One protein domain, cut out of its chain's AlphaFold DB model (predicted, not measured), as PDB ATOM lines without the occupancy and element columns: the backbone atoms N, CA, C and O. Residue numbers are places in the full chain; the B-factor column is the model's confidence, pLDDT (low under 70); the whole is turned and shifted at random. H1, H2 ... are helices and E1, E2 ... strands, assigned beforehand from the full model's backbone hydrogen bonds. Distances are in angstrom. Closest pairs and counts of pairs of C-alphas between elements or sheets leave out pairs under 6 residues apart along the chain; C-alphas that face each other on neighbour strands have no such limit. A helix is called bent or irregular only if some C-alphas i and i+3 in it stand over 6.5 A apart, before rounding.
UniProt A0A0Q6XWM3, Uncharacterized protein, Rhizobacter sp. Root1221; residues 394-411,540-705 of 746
ATOM      1  N   ALA A 394      41.136  92.193  92.019       75.75
ATOM      2  CA  ALA A 394      42.012  91.072  91.733       75.75
ATOM      3  C   ALA A 394      43.460  91.577  91.646       75.75
ATOM      4  O   ALA A 394      43.760  92.462  90.852       75.75
ATOM      5  N   ARG A 395      44.359  91.016  92.459       77.12
ATOM      6  CA  ARG A 395      45.783  91.369  92.491       77.12
ATOM      7  C   ARG A 395      46.631  90.161  92.126       77.12
ATOM      8  O   ARG A 395      46.504  89.112  92.767       77.12
ATOM      9  N   ASN A 396      47.519  90.302  91.143       77.81
ATOM     10  CA  ASN A 396      48.293  89.204  90.563       77.81
ATOM     11  C   ASN A 396      47.407  88.011  90.170       77.81
ATOM     12  O   ASN A 396      47.819  86.856  90.309       77.81
ATOM     13  N   ALA A 397      46.161  88.267  89.764       77.25
ATOM     14  CA  ALA A 397      45.246  87.202  89.399       77.25
ATOM     15  C   ALA A 397      45.650  86.653  88.040       77.25
ATOM     16  O   ALA A 397      45.840  87.405  87.091       77.25
ATOM     17  N   LYS A 398      45.780  85.333  87.947       80.75
ATOM     18  CA  LYS A 398      46.116  84.618  86.724       80.75
ATOM     19  C   LYS A 398      45.190  83.422  86.582       80.75
ATOM     20  O   LYS A 398      45.092  82.617  87.505       80.75
ATOM     21  N   ALA A 399      44.546  83.314  85.429       76.62
ATOM     22  CA  ALA A 399      43.721  82.193  85.017       76.62
ATOM     23  C   ALA A 399      44.309  81.578  83.742       76.62
ATOM     24  O   ALA A 399      44.575  82.283  82.766       76.62
ATOM     25  N   VAL A 400      44.527  80.268  83.742       75.94
ATOM     26  CA  VAL A 400      44.895  79.511  82.539       75.94
ATOM     27  C   VAL A 400      43.642  78.800  82.047       75.94
ATOM     28  O   VAL A 400      43.120  77.929  82.741       75.94
ATOM     29  N   LEU A 401      43.138  79.197  80.879       71.19
ATOM     30  CA  LEU A 401      41.985  78.550  80.264       71.19
ATOM     31  C   LEU A 401      42.409  77.220  79.618       71.19
ATOM     32  O   LEU A 401      43.556  77.102  79.172       71.19
ATOM     33  N   PRO A 402      41.504  76.224  79.550       69.81
ATOM     34  CA  PRO A 402      41.763  74.977  78.841       69.81
ATOM     35  C   PRO A 402      42.167  75.241  77.391       69.81
ATOM     36  O   PRO A 402      41.631  76.141  76.744       69.81
ATOM     37  N   GLU A 403      43.107  74.450  76.879       75.75
ATOM     38  CA  GLU A 403      43.503  74.540  75.477       75.75
ATOM     39  C   GLU A 403      42.344  74.092  74.577       75.75
ATOM     40  O   GLU A 403      41.763  73.020  74.759       75.75
ATOM     41  N   VAL A 404      41.986  74.935  73.612       73.06
ATOM     42  CA  VAL A 404      40.905  74.677  72.662       73.06
ATOM     43  C   VAL A 404      41.512  74.174  71.364       73.06
ATOM     44  O   VAL A 404      42.349  74.852  70.772       73.06
ATOM     45  N   HIS A 405      41.054  73.019  70.884       76.44
ATOM     46  CA  HIS A 405      41.389  72.508  69.556       76.44
ATOM     47  C   HIS A 405      40.132  72.419  68.695       76.44
ATOM     48  O   HIS A 405      39.247  71.606  68.959       76.44
ATOM     49  N   GLN A 406      40.062  73.213  67.629       75.88
ATOM     50  CA  GLN A 406      38.927  73.230  66.710       75.88
ATOM     51  C   GLN A 406      39.390  72.972  65.278       75.88
ATOM     52  O   GLN A 406      40.399  73.503  64.823       75.88
ATOM     53  N   THR A 407      38.659  72.132  64.545       76.69
ATOM     54  CA  THR A 407      38.903  71.933  63.109       76.69
ATOM     55  C   THR A 407      37.951  72.827  62.329       76.69
ATOM     56  O   THR A 407      36.742  72.606  62.364       76.69
ATOM     57  N   LEU A 408      38.492  73.813  61.617       66.31
ATOM     58  CA  LEU A 408      37.738  74.645  60.691       66.31
ATOM     59  C   LEU A 408      37.284  73.804  59.502       66.31
ATOM     60  O   LEU A 408      38.102  73.170  58.824       66.31
ATOM     61  N   ARG A 409      35.975  73.823  59.250       65.75
ATOM     62  CA  ARG A 409      35.350  73.203  58.086       65.75
ATOM     63  C   ARG A 409      34.551  74.247  57.315       65.75
ATOM     64  O   ARG A 409      33.838  75.033  57.927       65.75
ATOM     65  N   VAL A 410      34.661  74.237  55.993       60.34
ATOM     66  CA  VAL A 410      33.728  74.932  55.103       60.34
ATOM     67  C   VAL A 410      32.499  74.046  54.967       60.34
ATOM     68  O   VAL A 410      32.624  72.865  54.638       60.34
ATOM     69  N   GLU A 411      31.319  74.591  55.249       57.28
ATOM     70  CA  GLU A 411      30.067  73.892  54.968       57.28
ATOM     71  C   GLU A 411      29.970  73.604  53.466       57.28
ATOM     72  O   GLU A 411      30.225  74.483  52.641       57.28
ATOM     73  N   LYS A 540      37.659  70.431  55.311       69.56
ATOM     74  CA  LYS A 540      38.615  70.773  56.381       69.56
ATOM     75  C   LYS A 540      39.674  71.747  55.856       69.56
ATOM     76  O   LYS A 540      40.408  71.400  54.937       69.56
ATOM     77  N   LEU A 541      39.779  72.922  56.476       68.62
ATOM     78  CA  LEU A 541      40.756  73.958  56.117       68.62
ATOM     79  C   LEU A 541      41.945  74.004  57.070       68.62
ATOM     80  O   LEU A 541      43.087  74.107  56.642       68.62
ATOM     81  N   ALA A 542      41.711  73.944  58.374       75.75
ATOM     82  CA  ALA A 542      42.795  73.997  59.344       75.75
ATOM     83  C   ALA A 542      42.353  73.425  60.683       75.75
ATOM     84  O   ALA A 542      41.174  73.466  61.033       75.75
ATOM     85  N   ARG A 543      43.312  72.938  61.462       79.00
ATOM     86  CA  ARG A 543      43.148  72.718  62.895       79.00
ATOM     87  C   ARG A 543      43.748  73.906  63.631       79.00
ATOM     88  O   ARG A 543      44.935  74.177  63.477       79.00
ATOM     89  N   ILE A 544      42.930  74.590  64.418       76.50
ATOM     90  CA  ILE A 544      43.344  75.684  65.289       76.50
ATOM     91  C   ILE A 544      43.475  75.132  66.706       76.50
ATOM     92  O   ILE A 544      42.528  74.546  67.222       76.50
ATOM     93  N   GLY A 545      44.649  75.283  67.310       77.81
ATOM     94  CA  GLY A 545      44.881  75.123  68.742       77.81
ATOM     95  C   GLY A 545      45.054  76.492  69.389       77.81
ATOM     96  O   GLY A 545      45.764  77.328  68.835       77.81
ATOM     97  N   ALA A 546      44.433  76.743  70.535       75.19
ATOM     98  CA  ALA A 546      44.571  77.995  71.268       75.19
ATOM     99  C   ALA A 546      44.648  77.737  72.774       75.19
ATOM    100  O   ALA A 546      43.733  77.166  73.359       75.19
ATOM    101  N   ALA A 547      45.718  78.209  73.408       78.94
ATOM    102  CA  ALA A 547      45.870  78.255  74.854       78.94
ATOM    103  C   ALA A 547      45.853  79.716  75.309       78.94
ATOM    104  O   ALA A 547      46.702  80.521  74.912       78.94
ATOM    105  N   VAL A 548      44.883  80.063  76.151       77.06
ATOM    106  CA  VAL A 548      44.676  81.432  76.627       77.06
ATOM    107  C   VAL A 548      45.050  81.515  78.098       77.06
ATOM    108  O   VAL A 548      44.550  80.771  78.936       77.06
ATOM    109  N   THR A 549      45.941  82.440  78.426       79.62
ATOM    110  CA  THR A 549      46.243  82.828  79.802       79.62
ATOM    111  C   THR A 549      45.774  84.253  80.009       79.62
ATOM    112  O   THR A 549      46.135  85.142  79.248       79.62
ATOM    113  N   VAL A 550      44.991  84.475  81.051       79.38
ATOM    114  CA  VAL A 550      44.435  85.773  81.409       79.38
ATOM    115  C   VAL A 550      45.068  86.194  82.727       79.38
ATOM    116  O   VAL A 550      45.064  85.415  83.677       79.38
ATOM    117  N   SER A 551      45.633  87.393  82.803       82.88
ATOM    118  CA  SER A 551      46.174  87.959  84.038       82.88
ATOM    119  C   SER A 551      45.672  89.375  84.276       82.88
ATOM    120  O   SER A 551      45.468  90.124  83.329       82.88
ATOM    121  N   SER A 552      45.460  89.756  85.530       83.00
ATOM    122  CA  SER A 552      45.033  91.107  85.885       83.00
ATOM    123  C   SER A 552      45.561  91.519  87.256       83.00
ATOM    124  O   SER A 552      45.514  90.737  88.211       83.00
ATOM    125  N   ASP A 553      46.023  92.766  87.325       79.75
ATOM    126  CA  ASP A 553      46.380  93.473  88.561       79.75
ATOM    127  C   ASP A 553      45.387  94.591  88.915       79.75
ATOM    128  O   ASP A 553      45.421  95.119  90.028       79.75
ATOM    129  N   ASP A 554      44.488  94.922  87.980       81.94
ATOM    130  CA  ASP A 554      43.669  96.136  88.019       81.94
ATOM    131  C   ASP A 554      42.163  95.845  87.888       81.94
ATOM    132  O   ASP A 554      41.355  96.776  87.886       81.94
ATOM    133  N   ALA A 555      41.762  94.583  87.700       79.94
ATOM    134  CA  ALA A 555      40.355  94.210  87.602       79.94
ATOM    135  C   ALA A 555      39.682  94.382  88.960       79.94
ATOM    136  O   ALA A 555      40.029  93.709  89.931       79.94
ATOM    137  N   LYS A 556      38.687  95.264  89.013       83.75
ATOM    138  CA  LYS A 556      37.887  95.522  90.203       83.75
ATOM    139  C   LYS A 556      36.399  95.477  89.905       83.75
ATOM    140  O   LYS A 556      35.916  95.945  88.874       83.75
ATOM    141  N   ILE A 557      35.674  94.924  90.866       83.12
ATOM    142  CA  ILE A 557      34.220  94.940  90.939       83.12
ATOM    143  C   ILE A 557      33.869  95.722  92.199       83.12
ATOM    144  O   ILE A 557      34.138  95.270  93.309       83.12
ATOM    145  N   CYS A 558      33.295  96.904  92.033       84.56
ATOM    146  CA  CYS A 558      32.862  97.754  93.133       84.56
ATOM    147  C   CYS A 558      31.350  97.738  93.230       84.56
ATOM    148  O   CYS A 558      30.668  98.124  92.283       84.56
ATOM    149  N   LEU A 559      30.826  97.323  94.375       84.75
ATOM    150  CA  LEU A 559      29.407  97.381  94.674       84.75
ATOM    151  C   LEU A 559      28.999  98.854  94.811       84.75
ATOM    152  O   LEU A 559      29.434  99.549  95.725       84.75
ATOM    153  N   THR A 560      28.207  99.345  93.859       84.94
ATOM    154  CA  THR A 560      27.764 100.746  93.791       84.94
ATOM    155  C   THR A 560      26.440 100.978  94.500       84.94
ATOM    156  O   THR A 560      26.113 102.118  94.813       84.94
ATOM    157  N   GLY A 561      25.671  99.917  94.741       85.25
ATOM    158  CA  GLY A 561      24.410 100.019  95.456       85.25
ATOM    159  C   GLY A 561      23.840  98.660  95.824       85.25
ATOM    160  O   GLY A 561      23.837  97.741  95.005       85.25
ATOM    161  N   LEU A 562      23.321  98.566  97.043       87.38
ATOM    162  CA  LEU A 562      22.460  97.482  97.498       87.38
ATOM    163  C   LEU A 562      21.146  98.078  97.994       87.38
ATOM    164  O   LEU A 562      21.134  99.026  98.785       87.38
ATOM    165  N   GLN A 563      20.044  97.498  97.535       91.94
ATOM    166  CA  GLN A 563      18.711  97.868  97.968       91.94
ATOM    167  C   GLN A 563      17.893  96.617  98.269       91.94
ATOM    168  O   GLN A 563      17.388  95.937  97.381       91.94
ATOM    169  N   LEU A 564      17.774  96.328  99.553       91.50
ATOM    170  CA  LEU A 564      16.855  95.364 100.133       91.50
ATOM    171  C   LEU A 564      15.507  96.038 100.375       91.50
ATOM    172  O   LEU A 564      15.464  97.176 100.861       91.50
ATOM    173  N   SER A 565      14.414  95.340 100.077       93.12
ATOM    174  CA  SER A 565      13.084  95.812 100.453       93.12
ATOM    175  C   SER A 565      12.884  95.792 101.973       93.12
ATOM    176  O   SER A 565      13.484  94.968 102.669       93.12
ATOM    177  N   PRO A 566      11.979  96.631 102.512       90.12
ATOM    178  CA  PRO A 566      11.613  96.599 103.932       90.12
ATOM    179  C   PRO A 566      11.104  95.230 104.417       90.12
ATOM    180  O   PRO A 566      11.219  94.908 105.597       90.12
ATOM    181  N   ALA A 567      10.546  94.416 103.517       90.00
ATOM    182  CA  ALA A 567      10.057  93.072 103.814       90.00
ATOM    183  C   ALA A 567      11.141  91.979 103.717       90.00
ATOM    184  O   ALA A 567      10.858  90.825 104.052       90.00
ATOM    185  N   LEU A 568      12.368  92.328 103.296       90.31
ATOM    186  CA  LEU A 568      13.474  91.405 102.996       90.31
ATOM    187  C   LEU A 568      13.081  90.274 102.027       90.31
ATOM    188  O   LEU A 568      13.523  89.140 102.179       90.31
ATOM    189  N   ASP A 569      12.238  90.588 101.046       92.44
ATOM    190  CA  ASP A 569      11.730  89.657 100.026       92.44
ATOM    191  C   ASP A 569      12.295  89.928  98.624       92.44
ATOM    192  O   ASP A 569      12.180  89.100  97.722       92.44
ATOM    193  N   THR A 570      12.938  91.078  98.428       93.31
ATOM    194  CA  THR A 570      13.548  91.472  97.161       93.31
ATOM    195  C   THR A 570      14.868  92.183  97.407       93.31
ATOM    196  O   THR A 570      15.077  92.844  98.429       93.31
ATOM    197  N   VAL A 571      15.779  92.022  96.453       92.44
ATOM    198  CA  VAL A 571      17.101  92.641  96.464       92.44
ATOM    199  C   VAL A 571      17.399  93.220  95.093       92.44
ATOM    200  O   VAL A 571      17.179  92.572  94.076       92.44
ATOM    201  N   ALA A 572      17.925  94.435  95.057       91.94
ATOM    202  CA  ALA A 572      18.554  95.007  93.883       91.94
ATOM    203  C   ALA A 572      20.023  95.281  94.196       91.94
ATOM    204  O   ALA A 572      20.363  95.890  95.211       91.94
ATOM    205  N   VAL A 573      20.894  94.797  93.322       88.12
ATOM    206  CA  VAL A 573      22.344  94.920  93.416       88.12
ATOM    207  C   VAL A 573      22.809  95.685  92.191       88.12
ATOM    208  O   VAL A 573      22.450  95.344  91.064       88.12
ATOM    209  N   SER A 574      23.632  96.704  92.400       88.44
ATOM    210  CA  SER A 574      24.365  97.371  91.331       88.44
ATOM    211  C   SER A 574      25.853  97.337  91.637       88.44
ATOM    212  O   SER A 574      26.268  97.662  92.747       88.44
ATOM    213  N   ALA A 575      26.659  96.928  90.666       85.94
ATOM    214  CA  ALA A 575      28.104  96.870  90.777       85.94
ATOM    215  C   ALA A 575      28.746  97.477  89.532       85.94
ATOM    216  O   ALA A 575      28.367  97.166  88.408       85.94
ATOM    217  N   SER A 576      29.748  98.323  89.721       87.38
ATOM    218  CA  SER A 576      30.621  98.762  88.639       87.38
ATOM    219  C   SER A 576      31.768  97.776  88.452       87.38
ATOM    220  O   SER A 576      32.426  97.397  89.417       87.38
ATOM    221  N   VAL A 577      32.004  97.371  87.211       84.62
ATOM    222  CA  VAL A 577      33.148  96.552  86.819       84.62
ATOM    223  C   VAL A 577      34.058  97.403  85.952       84.62
ATOM    224  O   VAL A 577      33.601  98.033  84.995       84.62
ATOM    225  N   GLU A 578      35.339  97.434  86.292       86.38
ATOM    226  CA  GLU A 578      36.371  98.107  85.510       86.38
ATOM    227  C   GLU A 578      37.719  97.410  85.695       86.38
ATOM    228  O   GLU A 578      37.960  96.751  86.706       86.38
ATOM    229  N   GLY A 579      38.610  97.562  84.723       82.44
ATOM    230  CA  GLY A 579      40.003  97.168  84.890       82.44
ATOM    231  C   GLY A 579      40.672  96.717  83.611       82.44
ATOM    232  O   GLY A 579      40.048  96.588  82.560       82.44
ATOM    233  N   ASN A 580      41.971  96.476  83.720       82.69
ATOM    234  CA  ASN A 580      42.793  96.006  82.618       82.69
ATOM    235  C   ASN A 580      43.157  94.545  82.838       82.69
ATOM    236  O   ASN A 580      43.445  94.107  83.954       82.69
ATOM    237  N   VAL A 581      43.141  93.790  81.756       81.75
ATOM    238  CA  VAL A 581      43.412  92.366  81.742       81.75
ATOM    239  C   VAL A 581      44.441  92.103  80.653       81.75
ATOM    240  O   VAL A 581      44.204  92.359  79.477       81.75
ATOM    241  N   ASP A 582      45.595  91.585  81.039       83.88
ATOM    242  CA  ASP A 582      46.603  91.095  80.116       83.88
ATOM    243  C   ASP A 582      46.217  89.682  79.660       83.88
ATOM    244  O   ASP A 582      46.174  88.734  80.442       83.88
ATOM    245  N   VAL A 583      45.941  89.522  78.373       80.50
ATOM    246  CA  VAL A 583      45.625  88.245  77.738       80.50
ATOM    247  C   VAL A 583      46.849  87.776  76.965       80.50
ATOM    248  O   VAL A 583      47.274  88.407  76.001       80.50
ATOM    249  N   SER A 584      47.429  86.650  77.363       83.81
ATOM    250  CA  SER A 584      48.442  85.942  76.587       83.81
ATOM    251  C   SER A 584      47.790  84.784  75.838       83.81
ATOM    252  O   SER A 584      47.382  83.795  76.443       83.81
ATOM    253  N   LEU A 585      47.699  84.904  74.517       80.62
ATOM    254  CA  LEU A 585      47.185  83.872  73.622       80.62
ATOM    255  C   LEU A 585      48.367  83.169  72.954       80.62
ATOM    256  O   LEU A 585      49.130  83.795  72.222       80.62
ATOM    257  N   LYS A 586      48.509  81.867  73.173       83.69
ATOM    258  CA  LYS A 586      49.333  80.996  72.331       83.69
ATOM    259  C   LYS A 586      48.407  80.303  71.354       83.69
ATOM    260  O   LYS A 586      47.430  79.703  71.786       83.69
ATOM    261  N   TYR A 587      48.698  80.379  70.067       82.31
ATOM    262  CA  TYR A 587      47.874  79.736  69.057       82.31
ATOM    263  C   TYR A 587      48.727  78.934  68.084       82.31
ATOM    264  O   TYR A 587      49.903  79.221  67.862       82.31
ATOM    265  N   SER A 588      48.118  77.907  67.510       84.81
ATOM    266  CA  SER A 588      48.673  77.101  66.438       84.81
ATOM    267  C   SER A 588      47.618  76.894  65.363       84.81
ATOM    268  O   SER A 588      46.453  76.651  65.660       84.81
ATOM    269  N   ILE A 589      48.011  77.012  64.104       81.19
ATOM    270  CA  ILE A 589      47.167  76.768  62.943       81.19
ATOM    271  C   ILE A 589      47.900  75.747  62.096       81.19
ATOM    272  O   ILE A 589      48.940  76.030  61.506       81.19
ATOM    273  N   THR A 590      47.357  74.540  62.056       86.50
ATOM    274  CA  THR A 590      47.853  73.477  61.189       86.50
ATOM    275  C   THR A 590      46.952  73.432  59.961       86.50
ATOM    276  O   THR A 590      45.788  73.046  60.109       86.50
ATOM    277  N   PRO A 591      47.425  73.846  58.771       79.88
ATOM    278  CA  PRO A 591      46.634  73.727  57.554       79.88
ATOM    279  C   PRO A 591      46.257  72.262  57.319       79.88
ATOM    280  O   PRO A 591      47.008  71.347  57.652       79.88
ATOM    281  N   MET A 592      45.056  72.044  56.791       77.69
ATOM    282  CA  MET A 592      44.526  70.730  56.436       77.69
ATOM    283  C   MET A 592      43.887  70.816  55.055       77.69
ATOM    284  O   MET A 592      43.300  71.841  54.717       77.69
ATOM    285  N   GLY A 593      43.975  69.746  54.259       77.94
ATOM    286  CA  GLY A 593      43.347  69.695  52.936       77.94
ATOM    287  C   GLY A 593      43.726  70.903  52.074       77.94
ATOM    288  O   GLY A 593      44.900  71.162  51.821       77.94
ATOM    289  N   LEU A 594      42.730  71.686  51.670       66.50
ATOM    290  CA  LEU A 594      42.920  72.883  50.838       66.50
ATOM    291  C   LEU A 594      43.481  74.074  51.600       66.50
ATOM    292  O   LEU A 594      43.951  75.025  50.982       66.50
ATOM    293  N   GLY A 595      43.485  74.032  52.931       66.81
ATOM    294  CA  GLY A 595      44.193  75.027  53.721       66.81
ATOM    295  C   GLY A 595      45.681  75.081  53.400       66.81
ATOM    296  O   GLY A 595      46.274  76.133  53.587       66.81
ATOM    297  N   HIS A 596      46.267  74.014  52.839       72.94
ATOM    298  CA  HIS A 596      47.644  74.030  52.332       72.94
ATOM    299  C   HIS A 596      47.851  74.974  51.134       72.94
ATOM    300  O   HIS A 596      48.976  75.408  50.888       72.94
ATOM    301  N   LEU A 597      46.781  75.323  50.406       68.88
ATOM    302  CA  LEU A 597      46.817  76.324  49.333       68.88
ATOM    303  C   LEU A 597      46.829  77.749  49.895       68.88
ATOM    304  O   LEU A 597      47.492  78.621  49.343       68.88
ATOM    305  N   ALA A 598      46.118  77.977  51.004       68.19
ATOM    306  CA  ALA A 598      46.062  79.275  51.673       68.19
ATOM    307  C   ALA A 598      47.267  79.516  52.600       68.19
ATOM    308  O   ALA A 598      47.756  80.641  52.688       68.19
ATOM    309  N   CYS A 599      47.756  78.462  53.258       73.81
ATOM    310  CA  CYS A 599      48.852  78.458  54.221       73.81
ATOM    311  C   CYS A 599      49.775  77.263  53.963       73.81
ATOM    312  O   CYS A 599      49.382  76.115  54.159       73.81
ATOM    313  N   LYS A 600      51.028  77.505  53.563       76.12
ATOM    314  CA  LYS A 600      51.936  76.420  53.142       76.12
ATOM    315  C   LYS A 600      52.427  75.544  54.298       76.12
ATOM    316  O   LYS A 600      52.685  74.361  54.094       76.12
ATOM    317  N   PHE A 601      52.536  76.101  55.503       80.94
ATOM    318  CA  PHE A 601      53.101  75.423  56.671       80.94
ATOM    319  C   PHE A 601      52.246  75.650  57.918       80.94
ATOM    320  O   PHE A 601      51.477  76.608  57.987       80.94
ATOM    321  N   ALA A 602      52.388  74.758  58.903       82.81
ATOM    322  CA  ALA A 602      51.805  74.969  60.220       82.81
ATOM    323  C   ALA A 602      52.464  76.177  60.894       82.81
ATOM    324  O   ALA A 602      53.687  76.309  60.890       82.81
ATOM    325  N   VAL A 603      51.644  77.044  61.478       81.62
ATOM    326  CA  VAL A 603      52.087  78.250  62.179       81.62
ATOM    327  C   VAL A 603      51.776  78.084  63.649       81.62
ATOM    328  O   VAL A 603      50.669  77.694  63.998       81.62
ATOM    329  N   SER A 604      52.723  78.410  64.514       83.06
ATOM    330  CA  SER A 604      52.475  78.572  65.943       83.06
ATOM    331  C   SER A 604      53.119  79.860  66.408       83.06
ATOM    332  O   SER A 604      54.279  80.108  66.086       83.06
ATOM    333  N   ASP A 605      52.388  80.662  67.166       82.69
ATOM    334  CA  ASP A 605      52.863  81.955  67.640       82.69
ATOM    335  C   ASP A 605      52.200  82.283  68.986       82.69
ATOM    336  O   ASP A 605      51.216  81.662  69.405       82.69
ATOM    337  N   SER A 606      52.771  83.240  69.705       83.00
ATOM    338  CA  SER A 606      52.242  83.706  70.978       83.00
ATOM    339  C   SER A 606      52.135  85.217  70.978       83.00
ATOM    340  O   SER A 606      53.100  85.915  70.682       83.00
ATOM    341  N   MET A 607      50.980  85.718  71.385       78.06
ATOM    342  CA  MET A 607      50.711  87.141  71.491       78.06
ATOM    343  C   MET A 607      50.307  87.510  72.914       78.06
ATOM    344  O   MET A 607      49.741  86.705  73.658       78.06
ATOM    345  N   LYS A 608      50.621  88.747  73.294       79.81
ATOM    346  CA  LYS A 608      50.143  89.377  74.522       79.81
ATOM    347  C   LYS A 608      49.334  90.603  74.140       79.81
ATOM    348  O   LYS A 608      49.792  91.420  73.345       79.81
ATOM    349  N   VAL A 609      48.148  90.717  74.708       74.69
ATOM    350  CA  VAL A 609      47.171  91.757  74.409       74.69
ATOM    351  C   VAL A 609      46.721  92.350  75.725       74.69
ATOM    352  O   VAL A 609      46.484  91.613  76.675       74.69
ATOM    353  N   LYS A 610      46.565  93.668  75.778       74.62
ATOM    354  CA  LYS A 610      45.864  94.311  76.887       74.62
ATOM    355  C   LYS A 610      44.401  94.460  76.510       74.62
ATOM    356  O   LYS A 610      44.086  95.194  75.582       74.62
ATOM    357  N   ALA A 611      43.523  93.767  77.213       71.12
ATOM    358  CA  ALA A 611      42.091  93.992  77.165       71.12
ATOM    359  C   ALA A 611      41.727  94.999  78.260       71.12
ATOM    360  O   ALA A 611      42.129  94.831  79.408       71.12
ATOM    361  N   SER A 612      40.968  96.039  77.933       69.50
ATOM    362  CA  SER A 612      40.411  96.938  78.941       69.50
ATOM    363  C   SER A 612      38.912  96.703  79.069       69.50
ATOM    364  O   SER A 612      38.157  96.790  78.100       69.50
ATOM    365  N   LEU A 613      38.464  96.413  80.286       70.81
ATOM    366  CA  LEU A 613      37.062  96.501  80.649       70.81
ATOM    367  C   LEU A 613      36.769  97.966  80.974       70.81
ATOM    368  O   LEU A 613      37.148  98.474  82.033       70.81
ATOM    369  N   GLY A 614      36.115  98.662  80.042       70.75
ATOM    370  CA  GLY A 614      35.587  99.997  80.315       70.75
ATOM    371  C   GLY A 614      34.623  99.955  81.502       70.75
ATOM    372  O   GLY A 614      33.901  98.971  81.666       70.75
ATOM    373  N   LYS A 615      34.602 101.018  82.313       78.06
ATOM    374  CA  LYS A 615      33.717 101.111  83.478       78.06
ATOM    375  C   LYS A 615      32.267 100.898  83.057       78.06
ATOM    376  O   LYS A 615      31.706 101.704  82.314       78.06
ATOM    377  N   ARG A 616      31.661  99.814  83.537       80.00
ATOM    378  CA  ARG A 616      30.248  99.500  83.303       80.00
ATOM    379  C   ARG A 616      29.556  99.184  84.607       80.00
ATOM    380  O   ARG A 616      30.100  98.460  85.431       80.00
ATOM    381  N   THR A 617      28.342  99.694  84.762       83.62
ATOM    382  CA  THR A 617      27.470  99.337  85.878       83.62
ATOM    383  C   THR A 617      26.621  98.142  85.467       83.62
ATOM    384  O   THR A 617      25.837  98.223  84.526       83.62
ATOM    385  N   LEU A 618      26.794  97.034  86.170       85.25
ATOM    386  CA  LEU A 618      25.910  95.883  86.143       85.25
ATOM    387  C   LEU A 618      24.845  96.101  87.212       85.25
ATOM    388  O   LEU A 618      25.180  96.349  88.366       85.25
ATOM    389  N   ALA A 619      23.576  96.017  86.839       86.81
ATOM    390  CA  ALA A 619      22.471  96.030  87.782       86.81
ATOM    391  C   ALA A 619      21.675  94.740  87.615       86.81
ATOM    392  O   ALA A 619      21.431  94.299  86.494       86.81
ATOM    393  N   SER A 620      21.283  94.137  88.728       87.25
ATOM    394  CA  SER A 620      20.410  92.972  88.745       87.25
ATOM    395  C   SER A 620      19.486  93.067  89.946       87.25
ATOM    396  O   SER A 620      19.889  93.508  91.024       87.25
ATOM    397  N   SER A 621      18.236  92.672  89.758       92.00
ATOM    398  CA  SER A 621      17.265  92.536  90.837       92.00
ATOM    399  C   SER A 621      16.838  91.085  90.992       92.00
ATOM    400  O   SER A 621      16.955  90.286  90.061       92.00
ATOM    401  N   GLY A 622      16.375  90.724  92.179       92.00
ATOM    402  CA  GLY A 622      16.044  89.358  92.523       92.00
ATOM    403  C   GLY A 622      15.073  89.255  93.683       92.00
ATOM    404  O   GLY A 622      14.734  90.243  94.340       92.00
ATOM    405  N   THR A 623      14.641  88.026  93.928       93.69
ATOM    406  CA  THR A 623      13.834  87.664  95.097       93.69
ATOM    407  C   THR A 623      14.737  87.119  96.191       93.69
ATOM    408  O   THR A 623      15.718  86.437  95.900       93.69
ATOM    409  N   LEU A 624      14.418  87.444  97.438       89.94
ATOM    410  CA  LEU A 624      15.071  86.925  98.629       89.94
ATOM    411  C   LEU A 624      14.137  85.958  99.342       89.94
ATOM    412  O   LEU A 624      12.982  86.277  99.617       89.94
ATOM    413  N   GLU A 625      14.661  84.793  99.684       90.44
ATOM    414  CA  GLU A 625      13.979  83.798 100.498       90.44
ATOM    415  C   GLU A 625      14.898  83.342 101.632       90.44
ATOM    416  O   GLU A 625      16.100  83.157 101.444       90.44
ATOM    417  N   PHE A 626      14.332  83.150 102.822       85.50
ATOM    418  CA  PHE A 626      15.023  82.452 103.897       85.50
ATOM    419  C   PHE A 626      14.601  80.987 103.881       85.50
ATOM    420  O   PHE A 626      13.419  80.676 104.034       85.50
ATOM    421  N   VAL A 627      15.573  80.096 103.719       87.75
ATOM    422  CA  VAL A 627      15.376  78.648 103.722       87.75
ATOM    423  C   VAL A 627      15.950  78.095 105.028       87.75
ATOM    424  O   VAL A 627      17.173  78.031 105.157       87.75
ATOM    425  N   PRO A 628      15.121  77.732 106.023       82.56
ATOM    426  CA  PRO A 628      15.619  77.104 107.244       82.56
ATOM    427  C   PRO A 628      16.215  75.727 106.932       82.56
ATOM    428  O   PRO A 628      15.678  74.983 106.109       82.56
ATOM    429  N   ASP A 629      17.297  75.368 107.622       83.75
ATOM    430  CA  ASP A 629      17.820  74.004 107.579       83.75
ATOM    431  C   ASP A 629      16.814  73.034 108.237       83.75
ATOM    432  O   ASP A 629      16.030  73.442 109.101       83.75
ATOM    433  N   PRO A 630      16.835  71.730 107.893       83.31
ATOM    434  CA  PRO A 630      15.910  70.743 108.461       83.31
ATOM    435  C   PRO A 630      15.967  70.634 109.991       83.31
ATOM    436  O   PRO A 630      15.002  70.199 110.615       83.31
ATOM    437  N   ASP A 631      17.100  71.000 110.599       78.19
ATOM    438  CA  ASP A 631      17.296  70.990 112.048       78.19
ATOM    439  C   ASP A 631      16.849  72.292 112.741       78.19
ATOM    440  O   ASP A 631      16.866  72.362 113.974       78.19
ATOM    441  N   GLY A 632      16.461  73.310 111.965       72.69
ATOM    442  CA  GLY A 632      16.017  74.624 112.424       72.69
ATOM    443  C   GLY A 632      17.095  75.486 113.089       72.69
ATOM    444  O   GLY A 632      16.786  76.587 113.535       72.69
ATOM    445  N   LYS A 633      18.348  75.029 113.195       74.50
ATOM    446  CA  LYS A 633      19.404  75.759 113.930       74.50
ATOM    447  C   LYS A 633      20.079  76.823 113.082       74.50
ATOM    448  O   LYS A 633      20.519  77.849 113.596       74.50
ATOM    449  N   SER A 634      20.156  76.554 111.792       78.19
ATOM    450  CA  SER A 634      20.677  77.452 110.775       78.19
ATOM    451  C   SER A 634      19.648  77.644 109.678       78.19
ATOM    452  O   SER A 634      18.596  77.003 109.630       78.19
ATOM    453  N   GLY A 635      19.954  78.560 108.779       79.75
ATOM    454  CA  GLY A 635      19.252  78.653 107.517       79.75
ATOM    455  C   GLY A 635      20.067  79.442 106.524       79.75
ATOM    456  O   GLY A 635      21.130  79.979 106.837       79.75
ATOM    457  N   GLU A 636      19.561  79.507 105.312       84.56
ATOM    458  CA  GLU A 636      20.224  80.150 104.201       84.56
ATOM    459  C   GLU A 636      19.334  81.268 103.668       84.56
ATOM    460  O   GLU A 636      18.195  81.046 103.262       84.56
ATOM    461  N   MET A 637      19.861  82.488 103.675       83.25
ATOM    462  CA  MET A 637      19.307  83.592 102.904       83.25
ATOM    463  C   MET A 637      19.712  83.385 101.447       83.25
ATOM    464  O   MET A 637      20.887  83.535 101.113       83.25
ATOM    465  N   ARG A 638      18.758  83.036 100.583       88.38
ATOM    466  CA  ARG A 638      18.972  82.853  99.145       88.38
ATOM    467  C   ARG A 638      18.389  84.026  98.374       88.38
ATOM    468  O   ARG A 638      17.208  84.327  98.486       88.38
ATOM    469  N   ALA A 639      19.216  84.653  97.552       87.88
ATOM    470  CA  ALA A 639      18.809  85.597  96.531       87.88
ATOM    471  C   ALA A 639      18.779  84.890  95.179       87.88
ATOM    472  O   ALA A 639      19.810  84.385  94.734       87.88
ATOM    473  N   ARG A 640      17.630  84.882  94.504       89.56
ATOM    474  CA  ARG A 640      17.517  84.471  93.099       89.56
ATOM    475  C   ARG A 640      17.468  85.721  92.242       89.56
ATOM    476  O   ARG A 640      16.455  86.424  92.230       89.56
ATOM    477  N   MET A 641      18.575  86.003  91.573       86.94
ATOM    478  CA  MET A 641      18.744  87.193  90.751       86.94
ATOM    479  C   MET A 641      18.230  86.947  89.331       86.94
ATOM    480  O   MET A 641      18.223  85.819  88.845       86.94
ATOM    481  N   SER A 642      17.821  88.016  88.657       88.88
ATOM    482  CA  SER A 642      17.548  88.042  87.215       88.88
ATOM    483  C   SER A 642      18.831  87.853  86.403       88.88
ATOM    484  O   SER A 642      19.932  88.105  86.908       88.88
ATOM    485  N   SER A 643      18.696  87.409  85.145       82.69
ATOM    486  CA  SER A 643      19.859  87.143  84.297       82.69
ATOM    487  C   SER A 643      20.749  88.379  84.146       82.69
ATOM    488  O   SER A 643      20.294  89.503  83.930       82.69
ATOM    489  N   LEU A 644      22.051  88.157  84.313       77.75
ATOM    490  CA  LEU A 644      23.076  89.187  84.218       77.75
ATOM    491  C   LEU A 644      23.717  89.088  82.840       77.75
ATOM    492  O   LEU A 644      24.474  88.157  82.570       77.75
ATOM    493  N   LYS A 645      23.417  90.058  81.973       78.88
ATOM    494  CA  LYS A 645      24.035  90.171  80.648       78.88
ATOM    495  C   LYS A 645      25.195  91.155  80.707       78.88
ATOM    496  O   LYS A 645      25.013  92.312  81.091       78.88
ATOM    497  N   PHE A 646      26.381  90.731  80.289       72.19
ATOM    498  CA  PHE A 646      27.548  91.594  80.158       72.19
ATOM    499  C   PHE A 646      28.201  91.396  78.790       72.19
ATOM    500  O   PHE A 646      28.358  90.277  78.323       72.19
ATOM    501  N   HIS A 647      28.542  92.510  78.137       72.75
ATOM    502  CA  HIS A 647      29.076  92.512  76.770       72.75
ATOM    503  C   HIS A 647      30.501  93.096  76.763       72.75
ATOM    504  O   HIS A 647      30.644  94.307  76.537       72.75
ATOM    505  N   PRO A 648      31.546  92.341  77.154       69.00
ATOM    506  CA  PRO A 648      32.909  92.852  77.165       69.00
ATOM    507  C   PRO A 648      33.442  93.000  75.735       69.00
ATOM    508  O   PRO A 648      33.158  92.183  74.863       69.00
ATOM    509  N   THR A 649      34.247  94.043  75.523       68.38
ATOM    510  CA  THR A 649      34.858  94.344  74.224       68.38
ATOM    511  C   THR A 649      36.380  94.261  74.329       68.38
ATOM    512  O   THR A 649      36.997  94.991  75.106       68.38
ATOM    513  N   LEU A 650      36.998  93.400  73.527       66.94
ATOM    514  CA  LEU A 650      38.447  93.277  73.356       66.94
ATOM    515  C   LEU A 650      38.947  94.315  72.340       66.94
ATOM    516  O   LEU A 650      38.446  94.390  71.221       66.94
ATOM    517  N   LYS A 651      39.949  95.121  72.719       67.81
ATOM    518  CA  LYS A 651      40.578  96.119  71.837       67.81
ATOM    519  C   LYS A 651      42.106  95.986  71.849       67.81
ATOM    520  O   LYS A 651      42.693  96.208  72.905       67.81
ATOM    521  N   PRO A 652      42.767  95.726  70.704       66.00
ATOM    522  CA  PRO A 652      42.188  95.346  69.407       66.00
ATOM    523  C   PRO A 652      41.502  93.965  69.459       66.00
ATOM    524  O   PRO A 652      41.833  93.139  70.310       66.00
ATOM    525  N   GLY A 653      40.542  93.723  68.562       66.31
ATOM    526  CA  GLY A 653      39.831  92.440  68.472       66.31
ATOM    527  C   GLY A 653      40.748  91.286  68.042       66.31
ATOM    528  O   GLY A 653      41.807  91.509  67.448       66.31
ATOM    529  N   LEU A 654      40.344  90.037  68.310       66.31
ATOM    530  CA  LEU A 654      41.167  88.845  68.049       66.31
ATOM    531  C   LEU A 654      41.568  88.720  66.565       66.31
ATOM    532  O   LEU A 654      42.715  88.408  66.255       66.31
ATOM    533  N   ALA A 655      40.655  89.028  65.641       65.88
ATOM    534  CA  ALA A 655      40.925  89.027  64.203       65.88
ATOM    535  C   ALA A 655      41.949  90.095  63.796       65.88
ATOM    536  O   ALA A 655      42.854  89.816  63.014       65.88
ATOM    537  N   GLU A 656      41.836  91.306  64.345       66.88
ATOM    538  CA  GLU A 656      42.777  92.394  64.059       66.88
ATOM    539  C   GLU A 656      44.193  92.038  64.542       66.88
ATOM    540  O   GLU A 656      45.185  92.375  63.898       66.88
ATOM    541  N   LEU A 657      44.288  91.303  65.651       67.44
ATOM    542  CA  LEU A 657      45.548  90.777  66.170       67.44
ATOM    543  C   LEU A 657      46.136  89.671  65.297       67.44
ATOM    544  O   LEU A 657      47.331  89.702  65.008       67.44
ATOM    545  N   MET A 658      45.317  88.716  64.852       67.00
ATOM    546  CA  MET A 658      45.776  87.639  63.968       67.00
ATOM    547  C   MET A 658      46.289  88.190  62.632       67.00
ATOM    548  O   MET A 658      47.343  87.764  62.168       67.00
ATOM    549  N   LEU A 659      45.615  89.198  62.066       68.44
ATOM    550  CA  LEU A 659      46.041  89.884  60.836       68.44
ATOM    551  C   LEU A 659      47.362  90.658  60.994       68.44
ATOM    552  O   LEU A 659      48.069  90.889  60.012       68.44
ATOM    553  N   LYS A 660      47.724  91.042  62.224       69.81
ATOM    554  CA  LYS A 660      49.007  91.688  62.537       69.81
ATOM    555  C   LYS A 660      50.140  90.692  62.807       69.81
ATOM    556  O   LYS A 660      51.279  91.142  62.923       69.81
ATOM    557  N   SER A 661      49.887  89.378  62.897       72.94
ATOM    558  CA  SER A 661      50.964  88.403  63.126       72.94
ATOM    559  C   SER A 661      51.856  88.262  61.882       72.94
ATOM    560  O   SER A 661      51.382  87.840  60.821       72.94
ATOM    561  N   PRO A 662      53.171  88.539  61.995       74.62
ATOM    562  CA  PRO A 662      54.108  88.339  60.894       74.62
ATOM    563  C   PRO A 662      54.203  86.869  60.476       74.62
ATOM    564  O   PRO A 662      54.297  86.575  59.287       74.62
ATOM    565  N   ALA A 663      54.142  85.941  61.439       74.12
ATOM    566  CA  ALA A 663      54.241  84.505  61.182       74.12
ATOM    567  C   ALA A 663      53.056  83.995  60.346       74.12
ATOM    568  O   ALA A 663      53.244  83.190  59.430       74.12
ATOM    569  N   LEU A 664      51.854  84.513  60.623       72.25
ATOM    570  CA  LEU A 664      50.655  84.210  59.849       72.25
ATOM    571  C   LEU A 664      50.747  84.793  58.431       72.25
ATOM    572  O   LEU A 664      50.566  84.063  57.461       72.25
ATOM    573  N   ASN A 665      51.109  86.073  58.300       70.06
ATOM    574  CA  ASN A 665      51.219  86.741  56.997       70.06
ATOM    575  C   ASN A 665      52.296  86.120  56.090       70.06
ATOM    576  O   ASN A 665      52.094  86.009  54.883       70.06
ATOM    577  N   LEU A 666      53.420  85.672  56.658       71.62
ATOM    578  CA  LEU A 666      54.497  85.018  55.907       71.62
ATOM    579  C   LEU A 666      54.133  83.598  55.465       71.62
ATOM    580  O   LEU A 666      54.487  83.176  54.365       71.62
ATOM    581  N   SER A 667      53.434  82.849  56.315       72.62
ATOM    582  CA  SER A 667      53.107  81.445  56.042       72.62
ATOM    583  C   SER A 667      51.845  81.286  55.196       72.62
ATOM    584  O   SER A 667      51.650  80.240  54.572       72.62
ATOM    585  N   CYS A 668      51.009  82.325  55.163       70.12
ATOM    586  CA  CYS A 668      49.706  82.340  54.522       70.12
ATOM    587  C   CYS A 668      49.562  83.507  53.533       70.12
ATOM    588  O   CYS A 668      48.703  84.375  53.681       70.12
ATOM    589  N   THR A 669      50.400  83.530  52.495       62.75
ATOM    590  CA  THR A 669      50.480  84.634  51.519       62.75
ATOM    591  C   THR A 669      49.172  84.932  50.769       62.75
ATOM    592  O   THR A 669      49.011  86.043  50.282       62.75
ATOM    593  N   GLY A 670      48.230  83.979  50.689       57.00
ATOM    594  CA  GLY A 670      46.911  84.180  50.060       57.00
ATOM    595  C   GLY A 670      45.804  84.640  51.018       57.00
ATOM    596  O   GLY A 670      44.716  85.014  50.585       57.00
ATOM    597  N   VAL A 671      46.046  84.632  52.333       54.34
ATOM    598  CA  VAL A 671      45.018  84.966  53.332       54.34
ATOM    599  C   VAL A 671      44.684  86.459  53.307       54.34
ATOM    600  O   VAL A 671      43.520  86.804  53.465       54.34
ATOM    601  N   ALA A 672      45.627  87.350  52.996       49.00
ATOM    602  CA  ALA A 672      45.353  88.786  52.850       49.00
ATOM    603  C   ALA A 672      44.347  89.111  51.718       49.00
ATOM    604  O   ALA A 672      43.548  90.031  51.861       49.00
ATOM    605  N   GLU A 673      44.329  88.330  50.631       49.00
ATOM    606  CA  GLU A 673      43.394  88.512  49.506       49.00
ATOM    607  C   GLU A 673      42.010  87.886  49.771       49.00
ATOM    608  O   GLU A 673      40.998  88.383  49.283       49.00
ATOM    609  N   ILE A 674      41.946  86.825  50.586       48.44
ATOM    610  CA  ILE A 674      40.710  86.073  50.885       48.44
ATOM    611  C   ILE A 674      40.010  86.594  52.159       48.44
ATOM    612  O   ILE A 674      38.797  86.446  52.327       48.44
ATOM    613  N   THR A 675      40.741  87.227  53.080       46.84
ATOM    614  CA  THR A 675      40.224  87.680  54.393       46.84
ATOM    615  C   THR A 675      39.195  88.794  54.297       46.84
ATOM    616  O   THR A 675      38.251  88.793  55.087       46.84
ATOM    617  N   GLY A 676      39.302  89.685  53.305       44.28
ATOM    618  CA  GLY A 676      38.295  90.723  53.061       44.28
ATOM    619  C   GLY A 676      36.897  90.157  52.772       44.28
ATOM    620  O   GLY A 676      35.896  90.785  53.103       44.28
ATOM    621  N   THR A 677      36.820  88.945  52.213       41.69
ATOM    622  CA  THR A 677      35.569  88.251  51.864       41.69
ATOM    623  C   THR A 677      35.171  87.173  52.878       41.69
ATOM    624  O   THR A 677      33.985  86.989  53.121       41.69
ATOM    625  N   THR A 678      36.116  86.489  53.533       42.81
ATOM    626  CA  THR A 678      35.809  85.382  54.471       42.81
ATOM    627  C   THR A 678      35.578  85.819  55.920       42.81
ATOM    628  O   THR A 678      34.719  85.243  56.587       42.81
ATOM    629  N   VAL A 679      36.244  86.874  56.408       42.25
ATOM    630  CA  VAL A 679      36.001  87.427  57.764       42.25
ATOM    631  C   VAL A 679      34.637  88.133  57.842       42.25
ATOM    632  O   VAL A 679      34.048  88.257  58.914       42.25
ATOM    633  N   GLY A 680      34.091  88.549  56.694       40.34
ATOM    634  CA  GLY A 680      32.764  89.156  56.587       40.34
ATOM    635  C   GLY A 680      31.586  88.172  56.573       40.34
ATOM    636  O   GLY A 680      30.459  88.621  56.757       40.34
ATOM    637  N   MET A 681      31.809  86.868  56.357       37.12
ATOM    638  CA  MET A 681      30.732  85.929  55.984       37.12
ATOM    639  C   MET A 681      30.454  84.781  56.973       37.12
ATOM    640  O   MET A 681      29.547  83.994  56.719       37.12
ATOM    641  N   ALA A 682      31.168  84.673  58.099       41.19
ATOM    642  CA  ALA A 682      30.970  83.575  59.054       41.19
ATOM    643  C   ALA A 682      30.288  84.028  60.368       41.19
ATOM    644  O   ALA A 682      30.615  85.104  60.874       41.19
ATOM    645  N   PRO A 683      29.414  83.203  60.989       42.69
ATOM    646  CA  PRO A 683      28.809  83.484  62.302       42.69
ATOM    647  C   PRO A 683      29.834  83.630  63.444       42.69
ATOM    648  O   PRO A 683      29.516  84.187  64.486       42.69
ATOM    649  N   PHE A 684      31.092  83.237  63.218       49.72
ATOM    650  CA  PHE A 684      32.236  83.459  64.112       49.72
ATOM    651  C   PHE A 684      32.722  84.927  64.174       49.72
ATOM    652  O   PHE A 684      33.682  85.239  64.876       49.72
ATOM    653  N   ALA A 685      32.108  85.853  63.427       52.34
ATOM    654  CA  ALA A 685      32.605  87.221  63.292       52.34
ATOM    655  C   ALA A 685      32.473  88.089  64.558       52.34
ATOM    656  O   ALA A 685      33.275  89.004  64.714       52.34
ATOM    657  N   GLN A 686      31.505  87.855  65.450       53.03
ATOM    658  CA  GLN A 686      31.352  88.687  66.660       53.03
ATOM    659  C   GLN A 686      32.464  88.418  67.683       53.03
ATOM    660  O   GLN A 686      33.215  89.331  68.030       53.03
ATOM    661  N   GLU A 687      32.673  87.150  68.036       56.53
ATOM    662  CA  GLU A 687      33.729  86.711  68.959       56.53
ATOM    663  C   GLU A 687      35.128  87.098  68.440       56.53
ATOM    664  O   GLU A 687      35.996  87.548  69.190       56.53
ATOM    665  N   LEU A 688      35.340  87.009  67.120       56.09
ATOM    666  CA  LEU A 688      36.587  87.412  66.467       56.09
ATOM    667  C   LEU A 688      36.776  88.941  66.384       56.09
ATOM    668  O   LEU A 688      37.919  89.407  66.383       56.09
ATOM    669  N   ARG A 689      35.697  89.738  66.351       60.50
ATOM    670  CA  ARG A 689      35.748  91.213  66.460       60.50
ATOM    671  C   ARG A 689      36.065  91.688  67.873       60.50
ATOM    672  O   ARG A 689      36.419  92.849  68.052       60.50
ATOM    673  N   GLY A 690      36.013  90.780  68.843       60.94
ATOM    674  CA  GLY A 690      36.254  91.080  70.241       60.94
ATOM    675  C   GLY A 690      34.991  91.443  71.015       60.94
ATOM    676  O   GLY A 690      35.129  91.833  72.168       60.94
ATOM    677  N   ASP A 691      33.802  91.315  70.421       65.50
ATOM    678  CA  ASP A 691      32.528  91.487  71.118       65.50
ATOM    679  C   ASP A 691      32.054  90.117  71.606       65.50
ATOM    680  O   ASP A 691      31.790  89.217  70.806       65.50
ATOM    681  N   PHE A 692      31.984  89.950  72.922       67.75
ATOM    682  CA  PHE A 692      31.455  88.738  73.537       67.75
ATOM    683  C   PHE A 692      30.162  89.087  74.246       67.75
ATOM    684  O   PHE A 692      30.114  90.101  74.936       67.75
ATOM    685  N   ASP A 693      29.163  88.223  74.136       67.81
ATOM    686  CA  ASP A 693      27.945  88.320  74.927       67.81
ATOM    687  C   ASP A 693      27.994  87.212  75.966       67.81
ATOM    688  O   ASP A 693      27.940  86.026  75.646       67.81
ATOM    689  N   PHE A 694      28.131  87.598  77.227       68.94
ATOM    690  CA  PHE A 694      28.045  86.663  78.330       68.94
ATOM    691  C   PHE A 694      26.743  86.905  79.080       68.94
ATOM    692  O   PHE A 694      26.476  88.002  79.577       68.94
ATOM    693  N   GLU A 695      25.941  85.857  79.189       77.94
ATOM    694  CA  GLU A 695      24.746  85.840  80.016       77.94
ATOM    695  C   GLU A 695      24.936  84.818  81.130       77.94
ATOM    696  O   GLU A 695      25.183  83.638  80.884       77.94
ATOM    697  N   VAL A 696      24.849  85.286  82.372       75.50
ATOM    698  CA  VAL A 696      24.729  84.409  83.535       75.50
ATOM    699  C   VAL A 696      23.243  84.286  83.828       75.50
ATOM    700  O   VAL A 696      22.619  85.228  84.324       75.50
ATOM    701  N   GLU A 697      22.665  83.144  83.471       83.25
ATOM    702  CA  GLU A 697      21.253  82.871  83.710       83.25
ATOM    703  C   GLU A 697      20.986  82.653  85.203       83.25
ATOM    704  O   GLU A 697      21.616  81.818  85.848       83.25
ATOM    705  N   ASN A 698      20.031  83.420  85.738       81.00
ATOM    706  CA  ASN A 698      19.470  83.296  87.087       81.00
ATOM    707  C   ASN A 698      20.493  83.023  88.212       81.00
ATOM    708  O   ASN A 698      20.377  82.010  88.912       81.00
ATOM    709  N   PRO A 699      21.500  83.897  88.414       79.88
ATOM    710  CA  PRO A 699      22.506  83.656  89.433       79.88
ATOM    711  C   PRO A 699      21.870  83.624  90.826       79.88
ATOM    712  O   PRO A 699      21.078  84.497  91.191       79.88
ATOM    713  N   SER A 700      22.234  82.619  91.622       81.19
ATOM    714  CA  SER A 700      21.811  82.517  93.016       81.19
ATOM    715  C   SER A 700      22.937  82.929  93.956       81.19
ATOM    716  O   SER A 700      24.026  82.356  93.893       81.19
ATOM    717  N   ILE A 701      22.675  83.876  94.853       78.75
ATOM    718  CA  ILE A 701      23.582  84.215  95.955       78.75
ATOM    719  C   ILE A 701      22.992  83.607  97.212       78.75
ATOM    720  O   ILE A 701      21.808  83.782  97.475       78.75
ATOM    721  N   ALA A 702      23.798  82.904  97.990       79.19
ATOM    722  CA  ALA A 702      23.317  82.264  99.194       79.19
ATOM    723  C   ALA A 702      24.243  82.584 100.368       79.19
ATOM    724  O   ALA A 702      25.466  82.496 100.247       79.19
ATOM    725  N   TYR A 703      23.658  83.025 101.479       79.81
ATOM    726  CA  TYR A 703      24.375  83.348 102.706       79.81
ATOM    727  C   TYR A 703      23.830  82.510 103.852       79.81
ATOM    728  O   TYR A 703      22.651  82.594 104.203       79.81
ATOM    729  N   ARG A 704      24.709  81.707 104.446       78.75
ATOM    730  CA  ARG A 704      24.368  80.846 105.570       78.75
ATOM    731  C   ARG A 704      24.370  81.653 106.867       78.75
ATOM    732  O   ARG A 704      25.359  82.295 107.215       78.75
ATOM    733  N   LEU A 705      23.255  81.605 107.586       75.31
ATOM    734  CA  LEU A 705      23.147  82.043 108.970       75.31
ATOM    735  C   LEU A 705      23.522  80.860 109.859       75.31
ATOM    736  O   LEU A 705      22.693  79.993 110.139       75.31
TER     737      LEU A 705
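What this domain is: This is residues 394 to 411 and 540 to 705 of the 746 residues of an uncharacterized protein of Rhizobacter sp. Root1221 (UniProt A0A0Q6XWM3). One long, twisted sheet makes a rod, with the bent strands E5 and E6 running along most of it, E2 and E3 toward one end, E4, E7 and E10 toward the other, and E1 near the middle of the length, where it pairs with residues 549 to 552 of E3. Five short helices gather toward the end where E2 ends, and a small pair of strands, E8 and E9, lies between H5 and the E7 and E10 end. The printed part has 184 residues with five named helices and ten named strands, in the order E1 E2 E3 E4 E5 H1 E6 E7 E8 H2 H3 H4 H5 E9 E10. The large sheet is branched, each neighbour pair antiparallel; the class is mixed, helices and strands. The whole is loose, with a radius of gyration of the C-alphas of 22.3 A and spans of 69 by 32 by 29 A.

How they stand to each other: E5, residues 570 to 591, bends by 71 degrees at residue 579, and E6, residues 603 to 628, by 82 degrees at residue 625. They are antiparallel, with N 583 and O 609 2.7 A apart. On the other side of E5 from E6 lie E3, residues 540 to 552 (N 547 and O 586, 2.8 A), and E4, residues 556 to 564 (N 558 and O 576, 2.8 A); E4 and E5 form a hairpin. On the other side of E3 from E5 lie E1, residues 394 to 400 (N 399 and O 550, 2.8 A), and E2, residues 404 to 409 (N 406 and O 544, 2.8 A). E7, residues 635 to 641, forms a hairpin with E6 (N 625 and O 638, 2.9 A) and has E10, residues 700 to 705, on its other side (N 637 and O 703, 2.8 A). E8, residues 644 to 646, and E9, residues 694 to 696, make a separate antiparallel sheet (N 646 and O 694, 2.8 A). H1, residues 595 to 598, is on the large sheet, over none of its strands, at a height of 4.5 A, only just above the sheet's level. H2, residues 654 to 659, and H3, residues 662 to 667, only graze that sheet. H2 touches H5, residues 685 to 689, the closest C-alphas being those of Leu 654 and Leu 688, 5.1 A apart. H4, residues 671 to 678, is not on the large sheet; it is irregular, but only just, with C-alphas 673 and 676 6.6 A apart. Every O i to N i+4 pair is within hydrogen-bond range in H2, H3 and H5, and 2 of 4 in H4; H1 is too short for one.

Where its parts are: From first to last C-alpha, E6 measures 58.0 A, E5 54.6 A, E3 36.4 A and E4 23.3 A. E1 begins at C-alpha 394, (42.012, 91.072, 91.733), and E10 ends at C-alpha 705, (23.147, 82.043, 108.970).

The domain as a whole: The C-alphas of Gly 632 and Thr 669, 70.7 A apart, are the two farthest apart. Residues 412 to 539 are not printed, and C-alphas 411 and 540 are 9.2 A apart across this cut. Of the links printed whole, none is long. Mean pLDDT of the printed part is 75.2; 51 residues are under 70, among them residues 648 to 660 and 669 to 694.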